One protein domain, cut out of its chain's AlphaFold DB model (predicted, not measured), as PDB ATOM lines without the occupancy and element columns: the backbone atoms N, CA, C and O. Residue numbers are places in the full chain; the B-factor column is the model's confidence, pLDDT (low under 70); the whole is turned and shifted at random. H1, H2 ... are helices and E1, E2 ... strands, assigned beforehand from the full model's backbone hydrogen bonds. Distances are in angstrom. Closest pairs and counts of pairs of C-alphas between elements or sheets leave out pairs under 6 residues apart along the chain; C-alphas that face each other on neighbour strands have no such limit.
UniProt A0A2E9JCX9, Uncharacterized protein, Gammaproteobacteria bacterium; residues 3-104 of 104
ATOM      1  N   PHE A   3     -35.091  32.043  12.698       81.25
ATOM      2  CA  PHE A   3     -36.211  31.710  13.576       81.25
ATOM      3  C   PHE A   3     -36.605  30.256  13.378       81.25
ATOM      4  O   PHE A   3     -37.114  29.891  12.321       81.25
ATOM      5  N   TYR A   4     -36.460  29.432  14.409       78.50
ATOM      6  CA  TYR A   4     -36.952  28.061  14.345       78.50
ATOM      7  C   TYR A   4     -37.446  27.582  15.704       78.50
ATOM      8  O   TYR A   4     -36.935  27.997  16.744       78.50
ATOM      9  N   ASN A   5     -38.422  26.679  15.679       80.94
ATOM     10  CA  ASN A   5     -38.800  25.915  16.861       80.94
ATOM     11  C   ASN A   5     -37.882  24.704  16.964       80.94
ATOM     12  O   ASN A   5     -37.676  23.984  15.978       80.94
ATOM     13  N   ASP A   6     -37.315  24.496  18.145       79.12
ATOM     14  CA  ASP A   6     -36.553  23.288  18.422       79.12
ATOM     15  C   ASP A   6     -37.490  22.110  18.753       79.12
ATOM     16  O   ASP A   6     -38.718  22.213  18.709       79.12
ATOM     17  N   MET A   7     -36.917  20.947  19.062       77.88
ATOM     18  CA  MET A   7     -37.719  19.761  19.386       77.88
ATOM     19  C   MET A   7     -38.540  19.859  20.685       77.88
ATOM     20  O   MET A   7     -39.405  19.010  20.891       77.88
ATOM     21  N   ASN A   8     -38.268  20.838  21.551       80.50
ATOM     22  CA  ASN A   8     -39.035  21.111  22.768       80.50
ATOM     23  C   ASN A   8     -40.144  22.152  22.530       80.50
ATOM     24  O   ASN A   8     -40.831  22.527  23.475       80.50
ATOM     25  N   ASP A   9     -40.340  22.572  21.272       80.62
ATOM     26  CA  ASP A   9     -41.228  23.664  20.856       80.62
ATOM     27  C   ASP A   9     -40.794  25.043  21.387       80.62
ATOM     28  O   ASP A   9     -41.575  25.996  21.406       80.62
ATOM     29  N   ASP A  10     -39.519  25.176  21.767       82.38
ATOM     30  CA  ASP A  10     -38.945  26.458  22.153       82.38
ATOM     31  C   ASP A  10     -38.610  27.268  20.893       82.38
ATOM     32  O   ASP A  10     -37.828  26.839  20.030       82.38
ATOM     33  N   LEU A  11     -39.186  28.471  20.788       82.50
ATOM     34  CA  LEU A  11     -38.861  29.407  19.716       82.50
ATOM     35  C   LEU A  11     -37.459  29.971  19.941       82.50
ATOM     36  O   LEU A  11     -37.209  30.748  20.863       82.50
ATOM     37  N   ASN A  12     -36.556  29.625  19.036       79.31
ATOM     38  CA  ASN A  12     -35.201  30.125  19.026       79.31
ATOM     39  C   ASN A  12     -35.083  31.284  18.034       79.31
ATOM     40  O   ASN A  12     -35.371  31.131  16.845       79.31
ATOM     41  N   ILE A  13     -34.638  32.439  18.536       82.06
ATOM     42  CA  ILE A  13     -34.410  33.651  17.747       82.06
ATOM     43  C   ILE A  13     -32.927  33.979  17.812       82.06
ATOM     44  O   ILE A  13     -32.403  34.337  18.867       82.06
ATOM     45  N   PHE A  14     -32.259  33.872  16.673       77.94
ATOM     46  CA  PHE A  14     -30.843  34.184  16.548       77.94
ATOM     47  C   PHE A  14     -30.638  35.307  15.540       77.94
ATOM     48  O   PHE A  14     -31.312  35.368  14.507       77.94
ATOM     49  N   ASP A  15     -29.682  36.196  15.800       73.25
ATOM     50  CA  ASP A  15     -29.210  37.082  14.742       73.25
ATOM     51  C   ASP A  15     -28.589  36.236  13.614       73.25
ATOM     52  O   ASP A  15     -28.060  35.153  13.852       73.25
ATOM     53  N   SER A  16     -28.645  36.716  12.375       65.06
ATOM     54  CA  SER A  16     -27.892  36.133  11.253       65.06
ATOM     55  C   SER A  16     -26.412  35.967  11.610       65.06
ATOM     56  O   SER A  16     -25.828  34.929  11.314       65.06
ATOM     57  N   GLU A  17     -25.858  36.940  12.342       65.38
ATOM     58  CA  GLU A  17     -24.463  36.952  12.792       65.38
ATOM     59  C   GLU A  17     -24.178  36.001  13.968       65.38
ATOM     60  O   GLU A  17     -23.026  35.763  14.337       65.38
ATOM     61  N   PHE A  18     -25.210  35.422  14.589       65.94
ATOM     62  CA  PHE A  18     -25.025  34.486  15.699       65.94
ATOM     63  C   PHE A  18     -24.248  33.240  15.256       65.94
ATOM     64  O   PHE A  18     -23.365  32.761  15.969       65.94
ATOM     65  N   PHE A  19     -24.530  32.739  14.052       58.34
ATOM     66  CA  PHE A  19     -23.750  31.646  13.479       58.34
ATOM     67  C   PHE A  19     -22.362  32.124  13.040       58.34
ATOM     68  O   PHE A  19     -21.413  31.362  13.163       58.34
ATOM     69  N   ASP A  20     -22.214  33.374  12.587       53.62
ATOM     70  CA  ASP A  20     -20.922  33.955  12.181       53.62
ATOM     71  C   ASP A  20     -19.953  34.151  13.368       53.62
ATOM     72  O   ASP A  20     -18.740  33.992  13.232       53.62
ATOM     73  N   THR A  21     -20.476  34.469  14.557       54.00
ATOM     74  CA  THR A  21     -19.679  34.690  15.781       54.00
ATOM     75  C   THR A  21     -19.300  33.396  16.503       54.00
ATOM     76  O   THR A  21     -18.293  33.348  17.224       54.00
ATOM     77  N   GLN A  22     -20.039  32.307  16.276       56.59
ATOM     78  CA  GLN A  22     -19.585  30.967  16.628       56.59
ATOM     79  C   GLN A  22     -18.488  30.561  15.637       56.59
ATOM     80  O   GLN A  22     -18.775  30.089  14.547       56.59
ATOM     81  N   LYS A  23     -17.214  30.723  16.034       43.66
ATOM     82  CA  LYS A  23     -15.976  30.432  15.264       43.66
ATOM     83  C   LYS A  23     -15.909  29.086  14.506       43.66
ATOM     84  O   LYS A  23     -14.944  28.865  13.787       43.66
ATOM     85  N   ASN A  24     -16.898  28.212  14.660       46.97
ATOM     86  CA  ASN A  24     -17.106  26.985  13.911       46.97
ATOM     87  C   ASN A  24     -18.566  26.952  13.434       46.97
ATOM     88  O   ASN A  24     -19.390  26.276  14.052       46.97
ATOM     89  N   GLN A  25     -18.897  27.684  12.367       57.50
ATOM     90  CA  GLN A  25     -20.133  27.433  11.625       57.50
ATOM     91  C   GLN A  25     -20.118  25.972  11.213       57.50
ATOM     92  O   GLN A  25     -19.368  25.605  10.313       57.50
ATOM     93  N   ASP A  26     -20.879  25.129  11.908       76.81
ATOM     94  CA  ASP A  26     -21.085  23.765  11.462       76.81
ATOM     95  C   ASP A  26     -21.995  23.856  10.233       76.81
ATOM     96  O   ASP A  26     -23.183  24.170  10.375       76.81
ATOM     97  N   PRO A  27     -21.483  23.620   9.012       85.19
ATOM     98  CA  PRO A  27     -22.289  23.736   7.804       85.19
ATOM     99  C   PRO A  27     -23.459  22.738   7.815       85.19
ATOM    100  O   PRO A  27     -24.462  22.937   7.129       85.19
ATOM    101  N   LEU A  28     -23.374  21.673   8.626       89.88
ATOM    102  CA  LEU A  28     -24.486  20.756   8.863       89.88
ATOM    103  C   LEU A  28     -25.607  21.406   9.677       89.88
ATOM    104  O   LEU A  28     -26.773  21.114   9.419       89.88
ATOM    105  N   LEU A  29     -25.283  22.286  10.628       89.06
ATOM    106  CA  LEU A  29     -26.276  23.003  11.425       89.06
ATOM    107  C   LEU A  29     -27.042  24.020  10.575       89.06
ATOM    108  O   LEU A  29     -28.267  24.067  10.669       89.06
ATOM    109  N   GLU A  30     -26.362  24.760   9.692       89.31
ATOM    110  CA  GLU A  30     -27.028  25.674   8.748       89.31
ATOM    111  C   GLU A  30     -28.039  24.916   7.872       89.31
ATOM    112  O   GLU A  30     -29.201  25.310   7.738       89.31
ATOM    113  N   ILE A  31     -27.618  23.779   7.309       93.19
ATOM    114  CA  ILE A  31     -28.489  22.931   6.492       93.19
ATOM    115  C   ILE A  31     -29.658  22.391   7.326       93.19
ATOM    116  O   ILE A  31     -30.790  22.383   6.845       93.19
ATOM    117  N   ALA A  32     -29.405  21.946   8.558       93.00
ATOM    118  CA  ALA A  32     -30.433  21.395   9.433       93.00
ATOM    119  C   ALA A  32     -31.505  22.428   9.793       93.00
ATOM    120  O   ALA A  32     -32.694  22.145   9.639       93.00
ATOM    121  N   VAL A  33     -31.095  23.633  10.197       91.12
ATOM    122  CA  VAL A  33     -32.012  24.738  10.506       91.12
ATOM    123  C   VAL A  33     -32.843  25.094   9.277       91.12
ATOM    124  O   VAL A  33     -34.064  25.142   9.375       91.12
ATOM    125  N   ALA A  34     -32.230  25.224   8.097       92.00
ATOM    126  CA  ALA A  34     -32.961  25.540   6.871       92.00
ATOM    127  C   ALA A  34     -34.024  24.480   6.510       92.00
ATOM    128  O   ALA A  34     -35.090  24.809   5.983       92.00
ATOM    129  N   ILE A  35     -33.747  23.197   6.776       94.12
ATOM    130  CA  ILE A  35     -34.707  22.098   6.584       94.12
ATOM    131  C   ILE A  35     -35.888  22.236   7.556       94.12
ATOM    132  O   ILE A  35     -37.038  22.133   7.118       94.12
ATOM    133  N   VAL A  36     -35.607  22.503   8.837       91.75
ATOM    134  CA  VAL A  36     -36.627  22.680   9.886       91.75
ATOM    135  C   VAL A  36     -37.481  23.923   9.627       91.75
ATOM    136  O   VAL A  36     -38.705  23.818   9.624       91.75
ATOM    137  N   GLU A  37     -36.874  25.068   9.296       89.88
ATOM    138  CA  GLU A  37     -37.584  26.311   8.946       89.88
ATOM    139  C   GLU A  37     -38.540  26.123   7.757       89.88
ATOM    140  O   GLU A  37     -39.598  26.749   7.682       89.88
ATOM    141  N   ARG A  38     -38.207  25.230   6.813       91.81
ATOM    142  CA  ARG A  38     -39.080  24.920   5.669       91.81
ATOM    143  C   ARG A  38     -40.241  23.980   6.019       91.81
ATOM    144  O   ARG A  38     -41.085  23.738   5.155       91.81
ATOM    145  N   GLY A  39     -40.299  23.479   7.251       91.00
ATOM    146  CA  GLY A  39     -41.373  22.631   7.770       91.00
ATOM    147  C   GLY A  39     -41.217  21.137   7.472       91.00
ATOM    148  O   GLY A  39     -42.183  20.386   7.618       91.00
ATOM    149  N   TYR A  40     -40.036  20.684   7.042       93.62
ATOM    150  CA  TYR A  40     -39.774  19.258   6.834       93.62
ATOM    151  C   TYR A  40     -39.582  18.547   8.181       93.62
ATOM    152  O   TYR A  40     -38.692  18.889   8.952       93.62
ATOM    153  N   ARG A  41     -40.422  17.545   8.465       91.12
ATOM    154  CA  ARG A  41     -40.541  16.912   9.796       91.12
ATOM    155  C   ARG A  41     -39.592  15.737  10.033       91.12
ATOM    156  O   ARG A  41     -39.563  15.172  11.121       91.12
ATOM    157  N   GLY A  42     -38.850  15.319   9.015       93.31
ATOM    158  CA  GLY A  42     -37.847  14.262   9.102       93.31
ATOM    159  C   GLY A  42     -36.539  14.695   9.756       93.31
ATOM    160  O   GLY A  42     -35.638  13.868   9.889       93.31
ATOM    161  N   LEU A  43     -36.431  15.962  10.161       93.81
ATOM    162  CA  LEU A  43     -35.295  16.524  10.872       93.81
ATOM    163  C   LEU A  43     -35.787  17.369  12.047       93.81
ATOM    164  O   LEU A  43     -36.792  18.063  11.925       93.81
ATOM    165  N   VAL A  44     -35.060  17.332  13.158       91.25
ATOM    166  CA  VAL A  44     -35.264  18.234  14.294       91.25
ATOM    167  C   VAL A  44     -33.914  18.730  14.798       91.25
ATOM    168  O   VAL A  44     -32.923  17.992  14.801       91.25
ATOM    169  N   VAL A  45     -33.892  19.985  15.234       90.25
ATOM    170  CA  VAL A  45     -32.756  20.590  15.930       90.25
ATOM    171  C   VAL A  45     -33.144  20.715  17.397       90.25
ATOM    172  O   VAL A  45     -34.257  21.122  17.709       90.25
ATOM    173  N   HIS A  46     -32.253  20.310  18.291       86.50
ATOM    174  CA  HIS A  46     -32.370  20.501  19.730       86.50
ATOM    175  C   HIS A  46     -31.387  21.574  20.152       86.50
ATOM    176  O   HIS A  46     -30.196  21.455  19.850       86.50
ATOM    177  N   THR A  47     -31.854  22.545  20.925       86.00
ATOM    178  CA  THR A  47     -31.008  23.645  21.367       86.00
ATOM    179  C   THR A  47     -30.999  23.714  22.877       86.00
ATOM    180  O   THR A  47     -32.025  23.632  23.535       86.00
ATOM    181  N   LYS A  48     -29.806  23.826  23.462       84.75
ATOM    182  CA  LYS A  48     -29.666  23.984  24.909       84.75
ATOM    183  C   LYS A  48     -28.710  25.109  25.229       84.75
ATOM    184  O   LYS A  48     -27.535  25.049  24.870       84.75
ATOM    185  N   HIS A  49     -29.203  26.098  25.961       82.69
ATOM    186  CA  HIS A  49     -28.348  27.117  26.545       82.69
ATOM    187  C   HIS A  49     -27.523  26.506  27.687       82.69
ATOM    188  O   HIS A  49     -28.047  25.832  28.578       82.69
ATOM    189  N   LEU A  50     -26.208  26.690  27.630       82.88
ATOM    190  CA  LEU A  50     -25.261  26.174  28.609       82.88
ATOM    191  C   LEU A  50     -24.969  27.244  29.661       82.88
ATOM    192  O   LEU A  50     -24.950  28.435  29.364       82.88
ATOM    193  N   ALA A  51     -24.623  26.816  30.878       83.00
ATOM    194  CA  ALA A  51     -24.232  27.723  31.964       83.00
ATOM    195  C   ALA A  51     -23.031  28.628  31.612       83.00
ATOM    196  O   ALA A  51     -22.828  29.663  32.233       83.00
ATOM    197  N   SER A  52     -22.248  28.253  30.596       82.50
ATOM    198  CA  SER A  52     -21.138  29.040  30.057       82.50
ATOM    199  C   SER A  52     -21.560  30.203  29.146       82.50
ATOM    200  O   SER A  52     -20.685  30.869  28.598       82.50
ATOM    201  N   GLY A  53     -22.862  30.420  28.924       78.25
ATOM    202  CA  GLY A  53     -23.381  31.404  27.965       78.25
ATOM    203  C   GLY A  53     -23.286  30.956  26.500       78.25
ATOM    204  O   GLY A  53     -23.537  31.739  25.588       78.25
ATOM    205  N   LYS A  54     -22.883  29.702  26.257       79.25
ATOM    206  CA  LYS A  54     -22.823  29.085  24.923       79.25
ATOM    207  C   LYS A  54     -24.091  28.287  24.640       79.25
ATOM    208  O   LYS A  54     -24.833  27.939  25.551       79.25
ATOM    209  N   TYR A  55     -24.282  27.915  23.380       80.81
ATOM    210  CA  TYR A  55     -25.368  27.035  22.959       80.81
ATOM    211  C   TYR A  55     -24.828  25.675  22.523       80.81
ATOM    212  O   TYR A  55     -23.797  25.588  21.858       80.81
ATOM    213  N   PHE A  56     -25.530  24.620  22.919       82.88
ATOM    214  CA  PHE A  56     -25.392  23.282  22.365       82.88
ATOM    215  C   PHE A  56     -26.482  23.061  21.320       82.88
ATOM    216  O   PHE A  56     -27.648  23.346  21.593       82.88
ATOM    217  N   PHE A  57     -26.100  22.490  20.179       85.25
ATOM    218  CA  PHE A  57     -27.012  22.092  19.114       85.25
ATOM    219  C   PHE A  57     -26.898  20.586  18.876       85.25
ATOM    220  O   PHE A  57     -25.813  20.070  18.604       85.25
ATOM    221  N   GLY A  58     -28.017  19.878  18.986       87.12
ATOM    222  CA  GLY A  58     -28.153  18.475  18.605       87.12
ATOM    223  C   GLY A  58     -29.023  18.356  17.361       87.12
ATOM    224  O   GLY A  58     -30.020  19.058  17.245       87.12
ATOM    225  N   ILE A  59     -28.674  17.470  16.429       91.81
ATOM    226  CA  ILE A  59     -29.458  17.246  15.208       91.81
ATOM    227  C   ILE A  59     -29.882  15.783  15.174       91.81
ATOM    228  O   ILE A  59     -29.033  14.892  15.120       91.81
ATOM    229  N   ASN A  60     -31.191  15.548  15.163       92.38
ATOM    230  CA  ASN A  60     -31.776  14.227  14.967       92.38
ATOM    231  C   ASN A  60     -32.522  14.195  13.635       92.38
ATOM    232  O   ASN A  60     -33.192  15.155  13.259       92.38
ATOM    233  N   PHE A  61     -32.413  13.083  12.915       94.81
ATOM    234  CA  PHE A  61     -33.050  12.918  11.613       94.81
ATOM    235  C   PHE A  61     -33.544  11.490  11.413       94.81
ATOM    236  O   PHE A  61     -33.000  10.543  11.979       94.81
ATOM    237  N   ARG A  62     -34.574  11.336  10.579       94.44
ATOM    238  CA  ARG A  62     -35.164  10.040  10.244       94.44
ATOM    239  C   ARG A  62     -34.809   9.628   8.822       94.44
ATOM    240  O   ARG A  62     -35.257  10.248   7.856       94.44
ATOM    241  N   GLU A  63     -34.051   8.547   8.675       93.19
ATOM    242  CA  GLU A  63     -33.606   8.049   7.364       93.19
ATOM    243  C   GLU A  63     -34.723   7.440   6.497       93.19
ATOM    244  O   GLU A  63     -34.479   7.057   5.357       93.19
ATOM    245  N   ASP A  64     -35.961   7.357   6.982       93.06
ATOM    246  CA  ASP A  64     -37.122   6.966   6.175       93.06
ATOM    247  C   ASP A  64     -37.708   8.139   5.358       93.06
ATOM    248  O   ASP A  64     -38.387   7.921   4.346       93.06
ATOM    249  N   THR A  65     -37.376   9.382   5.716       95.25
ATOM    250  CA  THR A  65     -37.815  10.609   5.026       95.25
ATOM    251  C   THR A  65     -36.818  11.079   3.950       95.25
ATOM    252  O   THR A  65     -35.617  10.814   4.065       95.25
ATOM    253  N   PRO A  66     -37.262  11.778   2.882       95.88
ATOM    254  CA  PRO A  66     -36.364  12.391   1.898       95.88
ATOM    255  C   PRO A  66     -35.289  13.300   2.517       95.88
ATOM    256  O   PRO A  66     -34.106  13.148   2.212       95.88
ATOM    257  N   GLU A  67     -35.681  14.202   3.415       96.12
ATOM    258  CA  GLU A  67     -34.792  15.119   4.125       96.12
ATOM    259  C   GLU A  67     -33.773  14.380   4.987       96.12
ATOM    260  O   GLU A  67     -32.586  14.682   4.885       96.12
ATOM    261  N   GLY A  68     -34.179  13.358   5.745       96.00
ATOM    262  CA  GLY A  68     -33.249  12.603   6.578       96.00
ATOM    263  C   GLY A  68     -32.268  11.761   5.762       96.00
ATOM    264  O   GLY A  68     -31.086  11.724   6.094       96.00
ATOM    265  N   LYS A  69     -32.691  11.164   4.636       96.62
ATOM    266  CA  LYS A  69     -31.770  10.466   3.710       96.62
ATOM    267  C   LYS A  69     -30.749  11.411   3.092       96.62
ATOM    268  O   LYS A  69     -29.569  11.070   2.982       96.62
ATOM    269  N   ILE A  70     -31.201  12.578   2.636       96.25
ATOM    270  CA  ILE A  70     -30.323  13.585   2.033       96.25
ATOM    271  C   ILE A  70     -29.347  14.111   3.088       96.25
ATOM    272  O   ILE A  70     -28.146  14.152   2.822       96.25
ATOM    273  N   PHE A  71     -29.837  14.437   4.284       96.06
ATOM    274  CA  PHE A  71     -29.018  14.935   5.380       96.06
ATOM    275  C   PHE A  71     -27.991  13.902   5.862       96.06
ATOM    276  O   PHE A  71     -26.822  14.241   6.013       96.06
ATOM    277  N   SER A  72     -28.381  12.629   6.007       95.69
ATOM    278  CA  SER A  72     -27.472  11.531   6.377       95.69
ATOM    279  C   SER A  72     -26.276  11.427   5.420       95.69
ATOM    280  O   SER A  72     -25.121  11.349   5.847       95.69
ATOM    281  N   ARG A  73     -26.524  11.532   4.105       95.38
ATOM    282  CA  ARG A  73     -25.458  11.530   3.086       95.38
ATOM    283  C   ARG A  73     -24.536  12.740   3.209       95.38
ATOM    284  O   ARG A  73     -23.324  12.573   3.173       95.38
ATOM    285  N   ILE A  74     -25.107  13.929   3.386       95.00
ATOM    286  CA  ILE A  74     -24.342  15.173   3.549       95.00
ATOM    287  C   ILE A  74     -23.463  15.105   4.799       95.00
ATOM    288  O   ILE A  74     -22.279  15.417   4.725       95.00
ATOM    289  N   LYS A  75     -24.009  14.625   5.922       94.06
ATOM    290  CA  LYS A  75     -23.263  14.385   7.161       94.06
ATOM    291  C   LYS A  75     -22.093  13.426   6.929       94.06
ATOM    292  O   LYS A  75     -20.976  13.695   7.367       94.06
ATOM    293  N   ALA A  76     -22.321  12.323   6.215       93.62
ATOM    294  CA  ALA A  76     -21.261  11.371   5.887       93.62
ATOM    295  C   ALA A  76     -20.174  11.981   4.981       93.62
ATOM    296  O   ALA A  76     -18.991  11.726   5.200       93.62
ATOM    297  N   ASP A  77     -20.551  12.784   3.984       93.44
ATOM    298  CA  ASP A  77     -19.602  13.475   3.106       93.44
ATOM    299  C   ASP A  77     -18.793  14.535   3.873       93.44
ATOM    300  O   ASP A  77     -17.568  14.577   3.733       93.44
ATOM    301  N   PHE A  78     -19.434  15.301   4.760       91.31
ATOM    302  CA  PHE A  78     -18.772  16.271   5.636       91.31
ATOM    303  C   PHE A  78     -17.708  15.614   6.523       91.31
ATOM    304  O   PHE A  78     -16.555  16.039   6.530       91.31
ATOM    305  N   HIS A  79     -18.049  14.517   7.209       89.25
ATOM    306  CA  HIS A  79     -17.094  13.790   8.057       89.25
ATOM    307  C   HIS A  79     -15.938  13.147   7.278       89.25
ATOM    308  O   HIS A  79     -14.903  12.833   7.859       89.25
ATOM    309  N   ARG A  80     -16.088  12.960   5.963       91.88
ATOM    310  CA  ARG A  80     -15.020  12.501   5.062       91.88
ATOM    311  C   ARG A  80     -14.186  13.650   4.486       91.88
ATOM    312  O   ARG A  80     -13.353  13.396   3.620       91.88
ATOM    313  N   GLY A  81     -14.427  14.893   4.908       89.38
ATOM    314  CA  GLY A  81     -13.747  16.082   4.388       89.38
ATOM    315  C   GLY A  81     -14.133  16.434   2.950       89.38
ATOM    316  O   GLY A  81     -13.379  17.117   2.259       89.38
ATOM    317  N   ARG A  82     -15.277  15.943   2.458       91.12
ATOM    318  CA  ARG A  82     -15.765  16.262   1.111       91.12
ATOM    319  C   ARG A  82     -16.548  17.566   1.127       91.12
ATOM    320  O   ARG A  82     -17.163  17.929   2.127       91.12
ATOM    321  N   ALA A  83     -16.571  18.236  -0.020       89.38
ATOM    322  CA  ALA A  83     -17.432  19.390  -0.219       89.38
ATOM    323  C   ALA A  83     -18.903  18.988  -0.045       89.38
ATOM    324  O   ALA A  83     -19.357  17.997  -0.623       89.38
ATOM    325  N   ILE A  84     -19.643  19.783   0.724       92.69
ATOM    326  CA  ILE A  84     -21.079  19.613   0.906       92.69
ATOM    327  C   ILE A  84     -21.857  20.726   0.196       92.69
ATOM    328  O   ILE A  84     -21.350  21.839   0.046       92.69
ATOM    329  N   PRO A  85     -23.083  20.449  -0.279       92.62
ATOM    330  CA  PRO A  85     -23.927  21.474  -0.881       92.62
ATOM    331  C   PRO A  85     -24.392  22.500   0.159       92.62
ATOM    332  O   PRO A  85     -24.600  22.155   1.318       92.62
ATOM    333  N   ASN A  86     -24.656  23.734  -0.273       91.31
ATOM    334  CA  ASN A  86     -25.328  24.723   0.572       91.31
ATOM    335  C   ASN A  86     -26.818  24.389   0.790       91.31
ATOM    336  O   ASN A  86     -27.438  23.648   0.016       91.31
ATOM    337  N   SER A  87     -27.405  25.006   1.814       92.06
ATOM    338  CA  SER A  87     -28.803  24.843   2.233       92.06
ATOM    339  C   SER A  87     -29.817  24.980   1.083       92.06
ATOM    340  O   SER A  87     -30.725  24.154   0.946       92.06
ATOM    341  N   ARG A  88     -29.640  25.943   0.167       92.19
ATOM    342  CA  ARG A  88     -30.551  26.153  -0.982       92.19
ATOM    343  C   ARG A  88     -30.607  24.952  -1.927       92.19
ATOM    344  O   ARG A  88     -31.691  24.555  -2.365       92.19
ATOM    345  N   VAL A  89     -29.451  24.369  -2.252       94.81
ATOM    346  CA  VAL A  89     -29.367  23.184  -3.124       94.81
ATOM    347  C   VAL A  89     -30.031  21.983  -2.452       94.81
ATOM    348  O   VAL A  89     -30.780  21.247  -3.102       94.81
ATOM    349  N   VAL A  90     -29.815  21.820  -1.146       95.69
ATOM    350  CA  VAL A  90     -30.428  20.753  -0.345       95.69
ATOM    351  C   VAL A  90     -31.954  20.861  -0.355       95.69
ATOM    352  O   VAL A  90     -32.628  19.896  -0.716       95.69
ATOM    353  N   LEU A  91     -32.509  22.042  -0.066       95.94
ATOM    354  CA  LEU A  91     -33.959  22.264  -0.048       95.94
ATOM    355  C   LEU A  91     -34.619  21.988  -1.406       95.94
ATOM    356  O   LEU A  91     -35.698  21.390  -1.466       95.94
ATOM    357  N   LYS A  92     -33.968  22.371  -2.514       95.94
ATOM    358  CA  LYS A  92     -34.450  22.067  -3.872       95.94
ATOM    359  C   LYS A  92     -34.490  20.558  -4.134       95.94
ATOM    360  O   LYS A  92     -35.430  20.068  -4.770       95.94
ATOM    361  N   LYS A  93     -33.494  19.823  -3.636       95.25
ATOM    362  CA  LYS A  93     -33.413  18.365  -3.776       95.25
ATOM    363  C   LYS A  93     -34.512  17.663  -2.976       95.25
ATOM    364  O   LYS A  93     -35.220  16.842  -3.546       95.25
ATOM    365  N   ILE A  94     -34.722  18.059  -1.718       95.50
ATOM    366  CA  ILE A  94     -35.796  17.522  -0.865       95.50
ATOM    367  C   ILE A  94     -37.163  17.730  -1.525       95.50
ATOM    368  O   ILE A  94     -37.933  16.781  -1.663       95.50
ATOM    369  N   LYS A  95     -37.440  18.949  -2.012       94.94
ATOM    370  CA  LYS A  95     -38.696  19.261  -2.709       94.94
ATOM    371  C   LYS A  95     -38.919  18.342  -3.912       94.94
ATOM    372  O   LYS A  95     -40.004  17.795  -4.072       94.94
ATOM    373  N   THR A  96     -37.886  18.162  -4.737       93.94
ATOM    374  CA  THR A  96     -37.937  17.284  -5.919       93.94
ATOM    375  C   THR A  96     -38.270  15.840  -5.545       93.94
ATOM    376  O   THR A  96     -39.102  15.216  -6.202       93.94
ATOM    377  N   ASP A  97     -37.652  15.314  -4.487       92.06
ATOM    378  CA  ASP A  97     -37.870  13.935  -4.045       92.06
ATOM    379  C   ASP A  97     -39.297  13.718  -3.513       92.06
ATOM    380  O   ASP A  97     -39.911  12.693  -3.814       92.06
ATOM    381  N   TYR A  98     -39.868  14.695  -2.800       92.06
ATOM    382  CA  TYR A  98     -41.282  14.653  -2.412       92.06
ATOM    383  C   TYR A  98     -42.225  14.734  -3.617       92.06
ATOM    384  O   TYR A  98     -43.174  13.959  -3.685       92.06
ATOM    385  N   SER A  99     -41.960  15.610  -4.593       89.12
ATOM    386  CA  SER A  99     -42.792  15.705  -5.803       89.12
ATOM    387  C   SER A  99     -42.823  14.393  -6.591       89.12
ATOM    388  O   SER A  99     -43.883  13.995  -7.059       89.12
ATOM    389  N   ARG A 100     -41.693  13.681  -6.685       82.94
ATOM    390  CA  ARG A 100     -41.622  12.373  -7.357       82.94
ATOM    391  C   ARG A 100     -42.432  11.288  -6.651       82.94
ATOM    392  O   ARG A 100     -43.009  10.449  -7.330       82.94
ATOM    393  N   LYS A 101     -42.492  11.304  -5.316       72.62
ATOM    394  CA  LYS A 101     -43.296  10.344  -4.539       72.62
ATOM    395  C   LYS A 101     -44.807  10.546  -4.682       72.62
ATOM    396  O   LYS A 101     -45.537   9.609  -4.419       72.62
ATOM    397  N   ILE A 102     -45.266  11.742  -5.052       65.38
ATOM    398  CA  ILE A 102     -46.700  12.038  -5.237       65.38
ATOM    399  C   ILE A 102     -47.202  11.544  -6.606       65.38
ATOM    400  O   ILE A 102     -48.398  11.371  -6.804       65.38
ATOM    401  N   THR A 103     -46.298  11.338  -7.567       58.03
ATOM    402  CA  THR A 103     -46.626  10.916  -8.943       58.03
ATOM    403  C   THR A 103     -46.527   9.395  -9.151       58.03
ATOM    404  O   THR A 103     -46.817   8.918 -10.245       58.03
ATOM    405  N   LEU A 104     -46.105   8.643  -8.130       50.19
ATOM    406  CA  LEU A 104     -46.021   7.177  -8.112       50.19
ATOM    407  C   LEU A 104     -47.168   6.600  -7.283       50.19
ATOM    408  O   LEU A 104     -47.669   5.527  -7.675       50.19
TER     409      LEU A 104
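AT A GLANCE: This is residues 3 to 104 of the 104 residues of an uncharacterized protein of Gammaproteobacteria bacterium (UniProt A0A2E9JCX9). H2 lies at the middle, with H3 side by side with it and running the opposite way, while H4 packs on H2 with its residues 87 to 91, passes residues 66 to 70 of H3 farther along, and then runs on outward to its last residues. A long two-stranded hairpin, E3 and E4, packs one end on H2 and H3, and its far loop makes one end of the longest axis; a small hairpin, E1 and E2, sits by the last residues of H2, and the short H1 touches no helix. The printed part has 102 residues with four named helices and four named strands, in the order E1 E2 H1 H2 E3 E4 H3 H4; each sheet is one antiparallel pair, and the class is mixed, helices and strands. It is compact, with a radius of gyration of the C-alphas of 14.2 A, yet elongated in outline, spanning 50 by 32 by 21 A.

IN THESE COORDINATES: Find C-alpha 3 at (-36.211, 31.710, 13.576), where strand E1, residues 3 to 5, begins. E2 follows at residues 11 to 14, then H1 at residues 16 to 21. From C-alpha 27 at (-22.289, 23.736, 7.804), H2 runs 15.6 A to residue 37. Look next at E3, residues 43 to 49, 20.2 A, and E4, residues 55 to 61, 19.7 A. H3, residues 66 to 79, is 20.3 A long; H4, residues 87 to 102, runs 23.2 A to C-alpha 102 at (-46.700, 12.038, -5.237).

HOW THE PARTS SIT: In the hairpin of E1 and E2, look for N 12 and O 4, 2.8 A apart. The closest C-alphas of E1 and H2 are those of Tyr 4 and Glu 37, 5.7 A apart. H1 and H3 are apart. In the hairpin of E3 and E4, N 46 and O 58 are within hydrogen-bond range at 2.8 A. The closest C-alphas of H2 and E3 are Val 36 and Leu 43, 6.4 A; those of E4 and H3 are Phe 61 and Gly 68, 5.0 A. H2 and H3 touch, closest at C-alphas 28 and 75, 6.7 A, at a shallow tilt of 14 degrees, opposite ways. H4 touches H2 with residues 87 to 91 alone, closest at C-alphas 87 and 31, 4.7 A, at a steep tilt of 49 degrees, the same way. H3 touches H4 with residues 66 to 70 alone, closest at C-alphas 67 and 94, 5.6 A; they form a helical hairpin at 36 degrees, only just a steep tilt. In H2, H3 and H4 every O i to N i+4 pair is within hydrogen-bond range; in H1, 1 of 2 is.

THE WHOLE: The two C-alphas farthest apart are those of Ser 52 and Leu 104, 50.5 A. The printed part has no cut, and no link is long. Its mean pLDDT is 84.9; residues 16 to 25 and 102 to 104 are under 70.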